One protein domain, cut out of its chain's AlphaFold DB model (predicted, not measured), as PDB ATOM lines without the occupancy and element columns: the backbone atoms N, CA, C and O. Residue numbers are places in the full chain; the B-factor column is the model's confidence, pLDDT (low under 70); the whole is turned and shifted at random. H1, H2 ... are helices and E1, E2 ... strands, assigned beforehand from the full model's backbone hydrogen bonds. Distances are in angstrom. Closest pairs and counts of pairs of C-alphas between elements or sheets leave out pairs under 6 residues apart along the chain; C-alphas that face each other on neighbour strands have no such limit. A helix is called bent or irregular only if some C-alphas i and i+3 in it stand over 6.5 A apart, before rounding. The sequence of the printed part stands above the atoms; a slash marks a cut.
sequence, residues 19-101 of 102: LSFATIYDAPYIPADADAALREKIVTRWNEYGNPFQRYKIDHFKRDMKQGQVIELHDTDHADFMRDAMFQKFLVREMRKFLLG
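AT A GLANCE: This is residues 19 to 101 of the 102 residues of an uncharacterized protein of Acidobacteria bacterium (UniProt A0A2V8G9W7). A two-stranded parallel ribbon, E1 and E2, lies between two helical parts, arm H1b on one side and H3 on the other. The long helix H1 is bent yet runs nearly straight, and its arm H1a reaches well beyond the ribbon; little H2 makes a corner with H3. The 83 printed residues hold three named helices and two named strands, in the order E1, H1, E2, H2, H3, and the class is mostly helix. The whole is loose, with a radius of gyration of the C-alphas of 15.8 A, and flat, spanning 51 by 32 by 13 A.

IN THESE COORDINATES: E1, residues 19 to 23, begins at C-alpha 19 (-15.894, -13.789, 39.951) and measures 13.3 A. E2, residues 68 to 73, measures 16.0 A. H1, residues 36 to 64, was assigned as one helix by its hydrogen bonds but is bent, with C-alphas 48 and 51 7.2 A apart. Its arms are H1a, residues 36 to 48, 18.2 A, and H1b, residues 51 to 64, 20.6 A. H2 is residues 80 to 83, 4.8 A. H3, residues 85 to 100, measures 22.1 A and ends at C-alpha 100 (-18.675, -2.012, 43.043).

HOW THE PARTS SIT: E1 and E2 are parallel at 26 degrees, with N 20 and O 69 2.8 A apart, within hydrogen-bond range. E1, H1 and E2 form a strand-helix-strand unit, two parallel strands joined through a helix, with a right-handed crossover. The closest C-alphas of H1b and E2, Lys 62 and Gly 68, are 6.4 A apart. Those of E1 and H3, Leu 19 and Phe 98, are 7.1 A apart. E2 and H3 are near each other, with 6 pairs of C-alphas within 10 A. H2 and H3 touch only at the corner, closest at the C-alphas of Phe 81 and Gln 88, 5.3 A. H1a and H1b stand at a shallow tilt of 23 degrees. H1b and H3 are apart. In H1a and H3 every O i to N i+4 pair is within hydrogen-bond range, in H1b 9 of 10; H2 is too short for such a pair.

THE WHOLE: The C-alphas farthest apart, Ala 37 and Leu 100, are 50.6 A apart. The printed part has no cut; the link E1 to H1, residues 24 to 35, is long. Mean pLDDT of the printed part is 93.0, and no printed residue is under 70.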
ATOM      1  N   LEU A  19     -14.879 -13.104  39.161       97.00
ATOM      2  CA  LEU A  19     -15.894 -13.789  39.951       97.00
ATOM      3  C   LEU A  19     -16.353 -15.042  39.206       97.00
ATOM      4  O   LEU A  19     -16.734 -14.968  38.038       97.00
ATOM      5  N   SER A  20     -16.340 -16.183  39.890       95.44
ATOM      6  CA  SER A  20     -16.851 -17.454  39.386       95.44
ATOM      7  C   SER A  20     -18.034 -17.922  40.226       95.44
ATOM      8  O   SER A  20     -17.949 -17.989  41.453       95.44
ATOM      9  N   PHE A  21     -19.129 -18.280  39.561       94.25
ATOM     10  CA  PHE A  21     -20.255 -18.976  40.173       94.25
ATOM     11  C   PHE A  21     -20.152 -20.466  39.851       94.25
ATOM     12  O   PHE A  21     -20.127 -20.852  38.681       94.25
ATOM     13  N   ALA A  22     -20.083 -21.303  40.882       93.25
ATOM     14  CA  ALA A  22     -19.916 -22.742  40.743       93.25
ATOM     15  C   ALA A  22     -21.133 -23.474  41.310       93.25
ATOM     16  O   ALA A  22     -21.280 -23.580  42.523       93.25
ATOM     17  N   THR A  23     -21.995 -23.996  40.439       91.88
ATOM     18  CA  THR A  23     -23.086 -24.886  40.855       91.88
ATOM     19  C   THR A  23     -22.524 -26.192  41.404       91.88
ATOM     20  O   THR A  23     -21.746 -26.864  40.720       91.88
ATOM     21  N   ILE A  24     -22.926 -26.542  42.621       92.38
ATOM     22  CA  ILE A  24     -22.533 -27.760  43.320       92.38
ATOM     23  C   ILE A  24     -23.689 -28.743  43.269       92.38
ATOM     24  O   ILE A  24     -24.793 -28.441  43.717       92.38
ATOM     25  N   TYR A  25     -23.409 -29.936  42.758       90.88
ATOM     26  CA  TYR A  25     -24.358 -31.038  42.797       90.88
ATOM     27  C   TYR A  25     -23.928 -32.034  43.869       90.88
ATOM     28  O   TYR A  25     -22.779 -32.483  43.876       90.88
ATOM     29  N   ASP A  26     -24.861 -32.411  44.740       88.38
ATOM     30  CA  ASP A  26     -24.635 -33.457  45.745       88.38
ATOM     31  C   ASP A  26     -24.888 -34.861  45.173       88.38
ATOM     32  O   ASP A  26     -24.321 -35.854  45.634       88.38
ATOM     33  N   ALA A  27     -25.703 -34.948  44.119       90.31
ATOM     34  CA  ALA A  27     -26.069 -36.185  43.442       90.31
ATOM     35  C   ALA A  27     -26.189 -35.972  41.923       90.31
ATOM     36  O   ALA A  27     -26.485 -34.861  41.473       90.31
ATOM     37  N   PRO A  28     -25.989 -37.022  41.106       91.75
ATOM     38  CA  PRO A  28     -26.195 -36.923  39.672       91.75
ATOM     39  C   PRO A  28     -27.688 -36.905  39.344       91.75
ATOM     40  O   PRO A  28     -28.508 -37.499  40.045       91.75
ATOM     41  N   TYR A  29     -28.034 -36.310  38.205       90.75
ATOM     42  CA  TYR A  29     -29.357 -36.499  37.622       90.75
ATOM     43  C   TYR A  29     -29.543 -37.960  37.188       90.75
ATOM     44  O   TYR A  29     -28.726 -38.504  36.438       90.75
ATOM     45  N   ILE A  30     -30.632 -38.584  37.637       94.12
ATOM     46  CA  ILE A  30     -31.043 -39.929  37.229       94.12
ATOM     47  C   ILE A  30     -32.432 -39.805  36.587       94.12
ATOM     48  O   ILE A  30     -33.360 -39.373  37.277       94.12
ATOM     49  N   PRO A  31     -32.598 -40.168  35.301       95.06
ATOM     50  CA  PRO A  31     -33.904 -40.166  34.645       95.06
ATOM     51  C   PRO A  31     -34.931 -41.011  35.407       95.06
ATOM     52  O   PRO A  31     -34.591 -42.048  35.982       95.06
ATOM     53  N   ALA A  32     -36.193 -40.578  35.403       96.50
ATOM     54  CA  ALA A  32     -37.265 -41.267  36.127       96.50
ATOM     55  C   ALA A  32     -37.526 -42.690  35.597       96.50
ATOM     56  O   ALA A  32     -37.949 -43.560  36.352       96.50
ATOM     57  N   ASP A  33     -37.244 -42.922  34.316       97.00
ATOM     58  CA  ASP A  33     -37.393 -44.184  33.591       97.00
ATOM     59  C   ASP A  33     -36.101 -45.020  33.540       97.00
ATOM     60  O   ASP A  33     -36.058 -46.050  32.868       97.00
ATOM     61  N   ALA A  34     -35.043 -44.610  34.250       97.19
ATOM     62  CA  ALA A  34     -33.791 -45.355  34.276       97.19
ATOM     63  C   ALA A  34     -33.958 -46.719  34.964       97.19
ATOM     64  O   ALA A  34     -34.324 -46.798  36.142       97.19
ATOM     65  N   ASP A  35     -33.614 -47.788  34.244       98.12
ATOM     66  CA  ASP A  35     -33.528 -49.130  34.817       98.12
ATOM     67  C   ASP A  35     -32.378 -49.256  35.838       98.12
ATOM     68  O   ASP A  35     -31.559 -48.348  36.032       98.12
ATOM     69  N   ALA A  36     -32.320 -50.399  36.528       98.12
ATOM     70  CA  ALA A  36     -31.326 -50.640  37.572       98.12
ATOM     71  C   ALA A  36     -29.879 -50.559  37.049       98.12
ATOM     72  O   ALA A  36     -29.021 -49.983  37.720       98.12
ATOM     73  N   ALA A  37     -29.616 -51.076  35.845       97.94
ATOM     74  CA  ALA A  37     -28.278 -51.102  35.263       97.94
ATOM     75  C   ALA A  37     -27.813 -49.697  34.846       97.94
ATOM     76  O   ALA A  37     -26.664 -49.310  35.077       97.94
ATOM     77  N   LEU A  38     -28.707 -48.894  34.265       97.62
ATOM     78  CA  LEU A  38     -28.434 -47.506  33.918       97.62
ATOM     79  C   LEU A  38     -28.215 -46.660  35.174       97.62
ATOM     80  O   LEU A  38     -27.264 -45.878  35.223       97.62
ATOM     81  N   ARG A  39     -29.056 -46.839  36.197       97.88
ATOM     82  CA  ARG A  39     -28.906 -46.160  37.489       97.88
ATOM     83  C   ARG A  39     -27.537 -46.438  38.104       97.88
ATOM     84  O   ARG A  39     -26.847 -45.490  38.476       97.88
ATOM     85  N   GLU A  40     -27.127 -47.703  38.168       98.06
ATOM     86  CA  GLU A  40     -25.812 -48.093  38.680       98.06
ATOM     87  C   GLU A  40     -24.687 -47.428  37.877       98.06
ATOM     88  O   GLU A  40     -23.813 -46.776  38.446       98.06
ATOM     89  N   LYS A  41     -24.756 -47.480  36.543       97.75
ATOM     90  CA  LYS A  41     -23.758 -46.854  35.668       97.75
ATOM     91  C   LYS A  41     -23.640 -45.340  35.877       97.75
ATOM     92  O   LYS A  41     -22.528 -44.808  35.841       97.75
ATOM     93  N   ILE A  42     -24.759 -44.639  36.072       97.44
ATOM     94  CA  ILE A  42     -24.775 -43.193  36.340       97.44
ATOM     95  C   ILE A  42     -24.111 -42.897  37.686       97.44
ATOM     96  O   ILE A  42     -23.233 -42.037  37.748       97.44
ATOM     97  N   VAL A  43     -24.492 -43.622  38.740       97.00
ATOM     98  CA  VAL A  43     -23.940 -43.435  40.091       97.00
ATOM     99  C   VAL A  43     -22.440 -43.732  40.116       97.00
ATOM    100  O   VAL A  43     -21.671 -42.924  40.632       97.00
ATOM    101  N   THR A  44     -21.999 -44.825  39.492       97.12
ATOM    102  CA  THR A  44     -20.573 -45.167  39.386       97.12
ATOM    103  C   THR A  44     -19.801 -44.067  38.666       97.12
ATOM    104  O   THR A  44     -18.816 -43.553  39.192       97.12
ATOM    105  N   ARG A  45     -20.289 -43.607  37.507       95.00
ATOM    106  CA  ARG A  45     -19.640 -42.517  36.763       95.00
ATOM    107  C   ARG A  45     -19.606 -41.204  37.550       95.00
ATOM    108  O   ARG A  45     -18.639 -40.451  37.445       95.00
ATOM    109  N   TRP A  46     -20.660 -40.900  38.301       94.81
ATOM    110  CA  TRP A  46     -20.708 -39.726  39.165       94.81
ATOM    111  C   TRP A  46     -19.641 -39.788  40.255       94.81
ATOM    112  O   TRP A  46     -18.875 -38.839  40.402       94.81
ATOM    113  N   ASN A  47     -19.550 -40.911  40.963       94.50
ATOM    114  CA  ASN A  47     -18.603 -41.083  42.060       94.50
ATOM    115  C   ASN A  47     -17.150 -41.093  41.573       94.50
ATOM    116  O   ASN A  47     -16.296 -40.457  42.185       94.50
ATOM    117  N   GLU A  48     -16.869 -41.770  40.459       94.38
ATOM    118  CA  GLU A  48     -15.512 -41.871  39.912       94.38
ATOM    119  C   GLU A  48     -15.041 -40.578  39.237       94.38
ATOM    120  O   GLU A  48     -13.855 -40.251  39.289       94.38
ATOM    121  N   TYR A  49     -15.949 -39.838  38.590       89.81
ATOM    122  CA  TYR A  49     -15.569 -38.703  37.744       89.81
ATOM    123  C   TYR A  49     -16.324 -37.420  38.058       89.81
ATOM    124  O   TYR A  49     -15.690 -36.384  38.211       89.81
ATOM    125  N   GLY A  50     -17.657 -37.452  38.128       89.94
ATOM    126  CA  GLY A  50     -18.478 -36.243  38.256       89.94
ATOM    127  C   GLY A  50     -18.173 -35.434  39.520       89.94
ATOM    128  O   GLY A  50     -17.767 -34.273  39.429       89.94
ATOM    129  N   ASN A  51     -18.307 -36.069  40.685       90.38
ATOM    130  CA  ASN A  51     -18.103 -35.429  41.982       90.38
ATOM    131  C   ASN A  51     -16.641 -34.969  42.197       90.38
ATOM    132  O   ASN A  51     -16.424 -33.808  42.551       90.38
ATOM    133  N   PRO A  52     -15.608 -35.785  41.905       92.06
ATOM    134  CA  PRO A  52     -14.228 -35.308  41.997       92.06
ATOM    135  C   PRO A  52     -13.926 -34.158  41.027       92.06
ATOM    136  O   PRO A  52     -13.191 -33.232  41.367       92.06
ATOM    137  N   PHE A  53     -14.502 -34.182  39.819       89.69
ATOM    138  CA  PHE A  53     -14.205 -33.185  38.791       89.69
ATOM    139  C   PHE A  53     -14.763 -31.795  39.117       89.69
ATOM    140  O   PHE A  53     -14.080 -30.805  38.853       89.69
ATOM    141  N   GLN A  54     -15.955 -31.685  39.721       91.25
ATOM    142  CA  GLN A  54     -16.470 -30.374  40.154       91.25
ATOM    143  C   GLN A  54     -15.539 -29.716  41.183       91.25
ATOM    144  O   GLN A  54     -15.217 -28.534  41.051       91.25
ATOM    145  N   ARG A  55     -15.033 -30.494  42.150       92.06
ATOM    146  CA  ARG A  55     -14.096 -30.002  43.169       92.06
ATOM    147  C   ARG A  55     -12.760 -29.622  42.556       92.06
ATOM    148  O   ARG A  55     -12.311 -28.500  42.758       92.06
ATOM    149  N   TYR A  56     -12.216 -30.479  41.694       92.62
ATOM    150  CA  TYR A  56     -11.003 -30.175  40.940       92.62
ATOM    151  C   TYR A  56     -11.086 -28.832  40.199       92.62
ATOM    152  O   TYR A  56     -10.151 -28.043  40.276       92.62
ATOM    153  N   LYS A  57     -12.200 -28.539  39.514       91.81
ATOM    154  CA  LYS A  57     -12.368 -27.266  38.793       91.81
ATOM    155  C   LYS A  57     -12.360 -26.050  39.718       91.81
ATOM    156  O   LYS A  57     -11.771 -25.027  39.375       91.81
ATOM    157  N   ILE A  58     -13.028 -26.151  40.864       94.75
ATOM    158  CA  ILE A  58     -13.078 -25.073  41.856       94.75
ATOM    159  C   ILE A  58     -11.690 -24.851  42.452       94.75
ATOM    160  O   ILE A  58     -11.228 -23.714  42.514       94.75
ATOM    161  N   ASP A  59     -11.005 -25.928  42.828       95.31
ATOM    162  CA  ASP A  59      -9.663 -25.867  43.407       95.31
ATOM    163  C   ASP A  59      -8.637 -25.356  42.393       95.31
ATOM    164  O   ASP A  59      -7.758 -24.572  42.746       95.31
ATOM    165  N   HIS A  60      -8.768 -25.745  41.122       95.06
ATOM    166  CA  HIS A  60      -7.974 -25.204  40.023       95.06
ATOM    167  C   HIS A  60      -8.150 -23.682  39.923       95.06
ATOM    168  O   HIS A  60      -7.162 -22.951  39.996       95.06
ATOM    169  N   PHE A  61      -9.390 -23.189  39.848       96.38
ATOM    170  CA  PHE A  61      -9.652 -21.749  39.800       96.38
ATOM    171  C   PHE A  61      -9.108 -21.024  41.038       96.38
ATOM    172  O   PHE A  61      -8.375 -20.052  40.897       96.38
ATOM    173  N   LYS A  62      -9.423 -21.509  42.248       96.00
ATOM    174  CA  LYS A  62      -8.985 -20.887  43.513       96.00
ATOM    175  C   LYS A  62      -7.460 -20.810  43.621       96.00
ATOM    176  O   LYS A  62      -6.943 -19.835  44.157       96.00
ATOM    177  N   ARG A  63      -6.746 -21.828  43.136       96.00
ATOM    178  CA  ARG A  63      -5.281 -21.880  43.181       96.00
ATOM    179  C   ARG A  63      -4.633 -20.915  42.185       96.00
ATOM    180  O   ARG A  63      -3.679 -20.234  42.549       96.00
ATOM    181  N   ASP A  64      -5.139 -20.862  40.954       97.06
ATOM    182  CA  ASP A  64      -4.419 -20.219  39.846       97.06
ATOM    183  C   ASP A  64      -4.928 -18.792  39.547       97.06
ATOM    184  O   ASP A  64      -4.170 -17.951  39.052       97.06
ATOM    185  N   MET A  65      -6.175 -18.466  39.908       97.38
ATOM    186  CA  MET A  65      -6.766 -17.137  39.727       97.38
ATOM    187  C   MET A  65      -6.419 -16.197  40.893       97.38
ATOM    188  O   MET A  65      -7.136 -16.118  41.890       97.38
ATOM    189  N   LYS A  66      -5.337 -15.421  40.753       94.38
ATOM    190  CA  LYS A  66      -4.781 -14.567  41.832       94.38
ATOM    191  C   LYS A  66      -5.772 -13.583  42.464       94.38
ATOM    192  O   LYS A  66      -5.669 -13.292  43.648       94.38
ATOM    193  N   GLN A  67      -6.687 -13.042  41.663       94.75
ATOM    194  CA  GLN A  67      -7.739 -12.112  42.094       94.75
ATOM    195  C   GLN A  67      -9.123 -12.746  41.896       94.75
ATOM    196  O   GLN A  67     -10.050 -12.117  41.386       94.75
ATOM    197  N   GLY A  68      -9.219 -14.038  42.212       95.69
ATOM    198  CA  GLY A  68     -10.413 -14.847  42.031       95.69
ATOM    199  C   GLY A  68     -11.302 -14.867  43.266       95.69
ATOM    200  O   GLY A  68     -10.832 -15.056  44.386       95.69
ATOM    201  N   GLN A  69     -12.605 -14.747  43.047       97.06
ATOM    202  CA  GLN A  69     -13.635 -15.065  44.030       97.06
ATOM    203  C   GLN A  69     -14.499 -16.201  43.488       97.06
ATOM    204  O   GLN A  69     -14.835 -16.219  42.304       97.06
ATOM    205  N   VAL A  70     -14.854 -17.157  44.348       97.00
ATOM    206  CA  VAL A  70     -15.760 -18.258  43.997       97.00
ATOM    207  C   VAL A  70     -16.967 -18.215  44.911       97.00
ATOM    208  O   VAL A  70     -16.817 -18.201  46.131       97.00
ATOM    209  N   ILE A  71     -18.148 -18.257  44.308       95.69
ATOM    210  CA  ILE A  71     -19.413 -18.436  45.006       95.69
ATOM    211  C   ILE A  71     -19.970 -19.795  44.605       95.69
ATOM    212  O   ILE A  71     -20.306 -20.031  43.444       95.69
ATOM    213  N   GLU A  72     -20.022 -20.699  45.576       94.44
ATOM    214  CA  GLU A  72     -20.593 -22.032  45.411       94.44
ATOM    215  C   GLU A  72     -22.116 -21.937  45.561       94.44
ATOM    216  O   GLU A  72     -22.625 -21.423  46.558       94.44
ATOM    217  N   LEU A  73     -22.841 -22.371  44.533       92.12
ATOM    218  CA  LEU A  73     -24.296 -22.370  44.503       92.12
ATOM    219  C   LEU A  73     -24.786 -23.785  44.784       92.12
ATOM    220  O   LEU A  73     -24.514 -24.699  44.008       92.12
ATOM    221  N   HIS A  74     -25.510 -23.944  45.880       90.44
ATOM    222  CA  HIS A  74     -26.139 -25.199  46.276       90.44
ATOM    223  C   HIS A  74     -27.634 -25.160  45.953       90.44
ATOM    224  O   HIS A  74     -28.182 -24.081  45.712       90.44
ATOM    225  N   ASP A  75     -28.278 -26.329  45.941       86.88
ATOM    226  CA  ASP A  75     -29.722 -26.475  45.707       86.88
ATOM    227  C   ASP A  75     -30.211 -25.811  44.405       86.88
ATOM    228  O   ASP A  75     -31.303 -25.250  44.334       86.88
ATOM    229  N   THR A  76     -29.373 -25.847  43.367       87.69
ATOM    230  CA  THR A  76     -29.635 -25.223  42.069       87.69
ATOM    231  C   THR A  76     -28.991 -26.023  40.942       87.69
ATOM    232  O   THR A  76     -28.078 -26.816  41.180       87.69
ATOM    233  N   ASP A  77     -29.437 -25.814  39.706       85.88
ATOM    234  CA  ASP A  77     -28.824 -26.388  38.512       85.88
ATOM    235  C   ASP A  77     -28.188 -25.337  37.578       85.88
ATOM    236  O   ASP A  77     -28.199 -24.126  37.813       85.88
ATOM    237  N   HIS A  78     -27.573 -25.815  36.495       83.19
ATOM    238  CA  HIS A  78     -26.889 -24.968  35.518       83.19
ATOM    239  C   HIS A  78     -27.824 -24.010  34.758       83.19
ATOM    240  O   HIS A  78     -27.338 -23.121  34.074       83.19
ATOM    241  N   ALA A  79     -29.140 -24.189  34.821       84.50
ATOM    242  CA  ALA A  79     -30.139 -23.372  34.140       84.50
ATOM    243  C   ALA A  79     -31.028 -22.575  35.106       84.50
ATOM    244  O   ALA A  79     -31.718 -21.650  34.675       84.50
ATOM    245  N   ASP A  80     -31.021 -22.883  36.398       82.56
ATOM    246  CA  ASP A  80     -31.855 -22.219  37.399       82.56
ATOM    247  C   ASP A  80     -31.545 -20.740  37.538       82.56
ATOM    248  O   ASP A  80     -32.464 -19.946  37.711       82.56
ATOM    249  N   PHE A  81     -30.305 -20.317  37.306       76.75
ATOM    250  CA  PHE A  81     -30.008 -18.889  37.238       76.75
ATOM    251  C   PHE A  81     -30.793 -18.145  36.141       76.75
ATOM    252  O   PHE A  81     -30.942 -16.929  36.213       76.75
ATOM    253  N   MET A  82     -31.300 -18.839  35.115       78.88
ATOM    254  CA  MET A  82     -32.150 -18.257  34.069       78.88
ATOM    255  C   MET A  82     -33.646 -18.368  34.383       78.88
ATOM    256  O   MET A  82     -34.432 -17.628  33.797       78.88
ATOM    257  N   ARG A  83     -34.051 -19.273  35.278       85.88
ATOM    258  CA  ARG A  83     -35.464 -19.639  35.491       85.88
ATOM    259  C   ARG A  83     -35.996 -19.238  36.863       85.88
ATOM    260  O   ARG A  83     -37.177 -18.928  36.989       85.88
ATOM    261  N   ASP A  84     -35.140 -19.234  37.874       89.62
ATOM    262  CA  ASP A  84     -35.494 -18.980  39.260       89.62
ATOM    263  C   ASP A  84     -35.188 -17.523  39.638       89.62
ATOM    264  O   ASP A  84     -34.042 -17.064  39.652       89.62
ATOM    265  N   ALA A  85     -36.242 -16.774  39.970       91.38
ATOM    266  CA  ALA A  85     -36.139 -15.359  40.315       91.38
ATOM    267  C   ALA A  85     -35.364 -15.099  41.623       91.38
ATOM    268  O   ALA A  85     -34.824 -14.006  41.809       91.38
ATOM    269  N   MET A  86     -35.323 -16.060  42.547       90.38
ATOM    270  CA  MET A  86     -34.544 -15.968  43.781       90.38
ATOM    271  C   MET A  86     -33.051 -16.107  43.472       90.38
ATOM    272  O   MET A  86     -32.282 -15.217  43.852       90.38
ATOM    273  N   PHE A  87     -32.651 -17.116  42.692       90.19
ATOM    274  CA  PHE A  87     -31.254 -17.262  42.269       90.19
ATOM    275  C   PHE A  87     -30.796 -16.100  41.382       90.19
ATOM    276  O   PHE A  87     -29.704 -15.574  41.590       90.19
ATOM    277  N   GLN A  88     -31.642 -15.594  40.479       91.12
ATOM    278  CA  GLN A  88     -31.337 -14.385  39.700       91.12
ATOM    279  C   GLN A  88     -30.994 -13.187  40.587       91.12
ATOM    280  O   GLN A  88     -29.961 -12.541  40.399       91.12
ATOM    281  N   LYS A  89     -31.842 -12.891  41.581       92.50
ATOM    282  CA  LYS A  89     -31.611 -11.779  42.514       92.50
ATOM    283  C   LYS A  89     -30.325 -11.976  43.309       92.50
ATOM    284  O   LYS A  89     -29.579 -11.015  43.491       92.50
ATOM    285  N   PHE A  90     -30.061 -13.200  43.764       92.62
ATOM    286  CA  PHE A  90     -28.830 -13.536  44.473       92.62
ATOM    287  C   PHE A  90     -27.595 -13.269  43.604       92.62
ATOM    288  O   PHE A  90     -26.701 -12.539  44.026       92.62
ATOM    289  N   LEU A  91     -27.565 -13.775  42.369       92.69
ATOM    290  CA  LEU A  91     -26.423 -13.600  41.472       92.69
ATOM    291  C   LEU A  91     -26.198 -12.136  41.109       92.69
ATOM    292  O   LEU A  91     -25.067 -11.664  41.158       92.69
ATOM    293  N   VAL A  92     -27.265 -11.395  40.799       93.38
ATOM    294  CA  VAL A  92     -27.167  -9.957  40.511       93.38
ATOM    295  C   VAL A  92     -26.602  -9.198  41.708       93.38
ATOM    296  O   VAL A  92     -25.746  -8.335  41.526       93.38
ATOM    297  N   ARG A  93     -27.027  -9.528  42.932       95.31
ATOM    298  CA  ARG A  93     -26.473  -8.928  44.151       95.31
ATOM    299  C   ARG A  93     -24.972  -9.193  44.273       95.31
ATOM    300  O   ARG A  93     -24.221  -8.254  44.508       95.31
ATOM    301  N   GLU A  94     -24.536 -10.437  44.105       95.88
ATOM    302  CA  GLU A  94     -23.119 -10.794  44.245       95.88
ATOM    303  C   GLU A  94     -22.251 -10.215  43.119       95.88
ATOM    304  O   GLU A  94     -21.161  -9.710  43.381       95.88
ATOM    305  N   MET A  95     -22.763 -10.164  41.884       95.88
ATOM    306  CA  MET A  95     -22.100  -9.459  40.781       95.88
ATOM    307  C   MET A  95     -21.937  -7.967  41.081       95.88
ATOM    308  O   MET A  95     -20.877  -7.406  40.821       95.88
ATOM    309  N   ARG A  96     -22.963  -7.312  41.644       97.00
ATOM    310  CA  ARG A  96     -22.879  -5.895  42.026       97.00
ATOM    311  C   ARG A  96     -21.817  -5.659  43.091       97.00
ATOM    312  O   ARG A  96     -20.989  -4.782  42.892       97.00
ATOM    313  N   LYS A  97     -21.806  -6.457  44.163       96.44
ATOM    314  CA  LYS A  97     -20.778  -6.366  45.210       96.44
ATOM    315  C   LYS A  97     -19.376  -6.492  44.634       96.44
ATOM    316  O   LYS A  97     -18.526  -5.647  44.884       96.44
ATOM    317  N   PHE A  98     -19.166  -7.493  43.784       96.94
ATOM    318  CA  PHE A  98     -17.886  -7.705  43.124       96.94
ATOM    319  C   PHE A  98     -17.468  -6.526  42.228       96.94
ATOM    320  O   PHE A  98     -16.315  -6.109  42.265       96.94
ATOM    321  N   LEU A  99     -18.396  -5.971  41.441       95.75
ATOM    322  CA  LEU A  99     -18.115  -4.863  40.519       95.75
ATOM    323  C   LEU A  99     -17.932  -3.513  41.222       95.75
ATOM    324  O   LEU A  99     -17.207  -2.661  40.713       95.75
ATOM    325  N   LEU A 100     -18.618  -3.298  42.345       96.06
ATOM    326  CA  LEU A 100     -18.675  -2.012  43.043       96.06
ATOM    327  C   LEU A 100     -17.793  -1.965  44.300       96.06
ATOM    328  O   LEU A 100     -17.565  -0.880  44.827       96.06
ATOM    329  N   GLY A 101     -17.273  -3.109  44.757       84.38
ATOM    330  CA  GLY A 101     -16.483  -3.209  45.986       84.38
ATOM    331  C   GLY A 101     -17.310  -3.025  47.264       84.38
ATOM    332  O   GLY A 101     -16.774  -2.528  48.253       84.38
TER     333      GLY A 101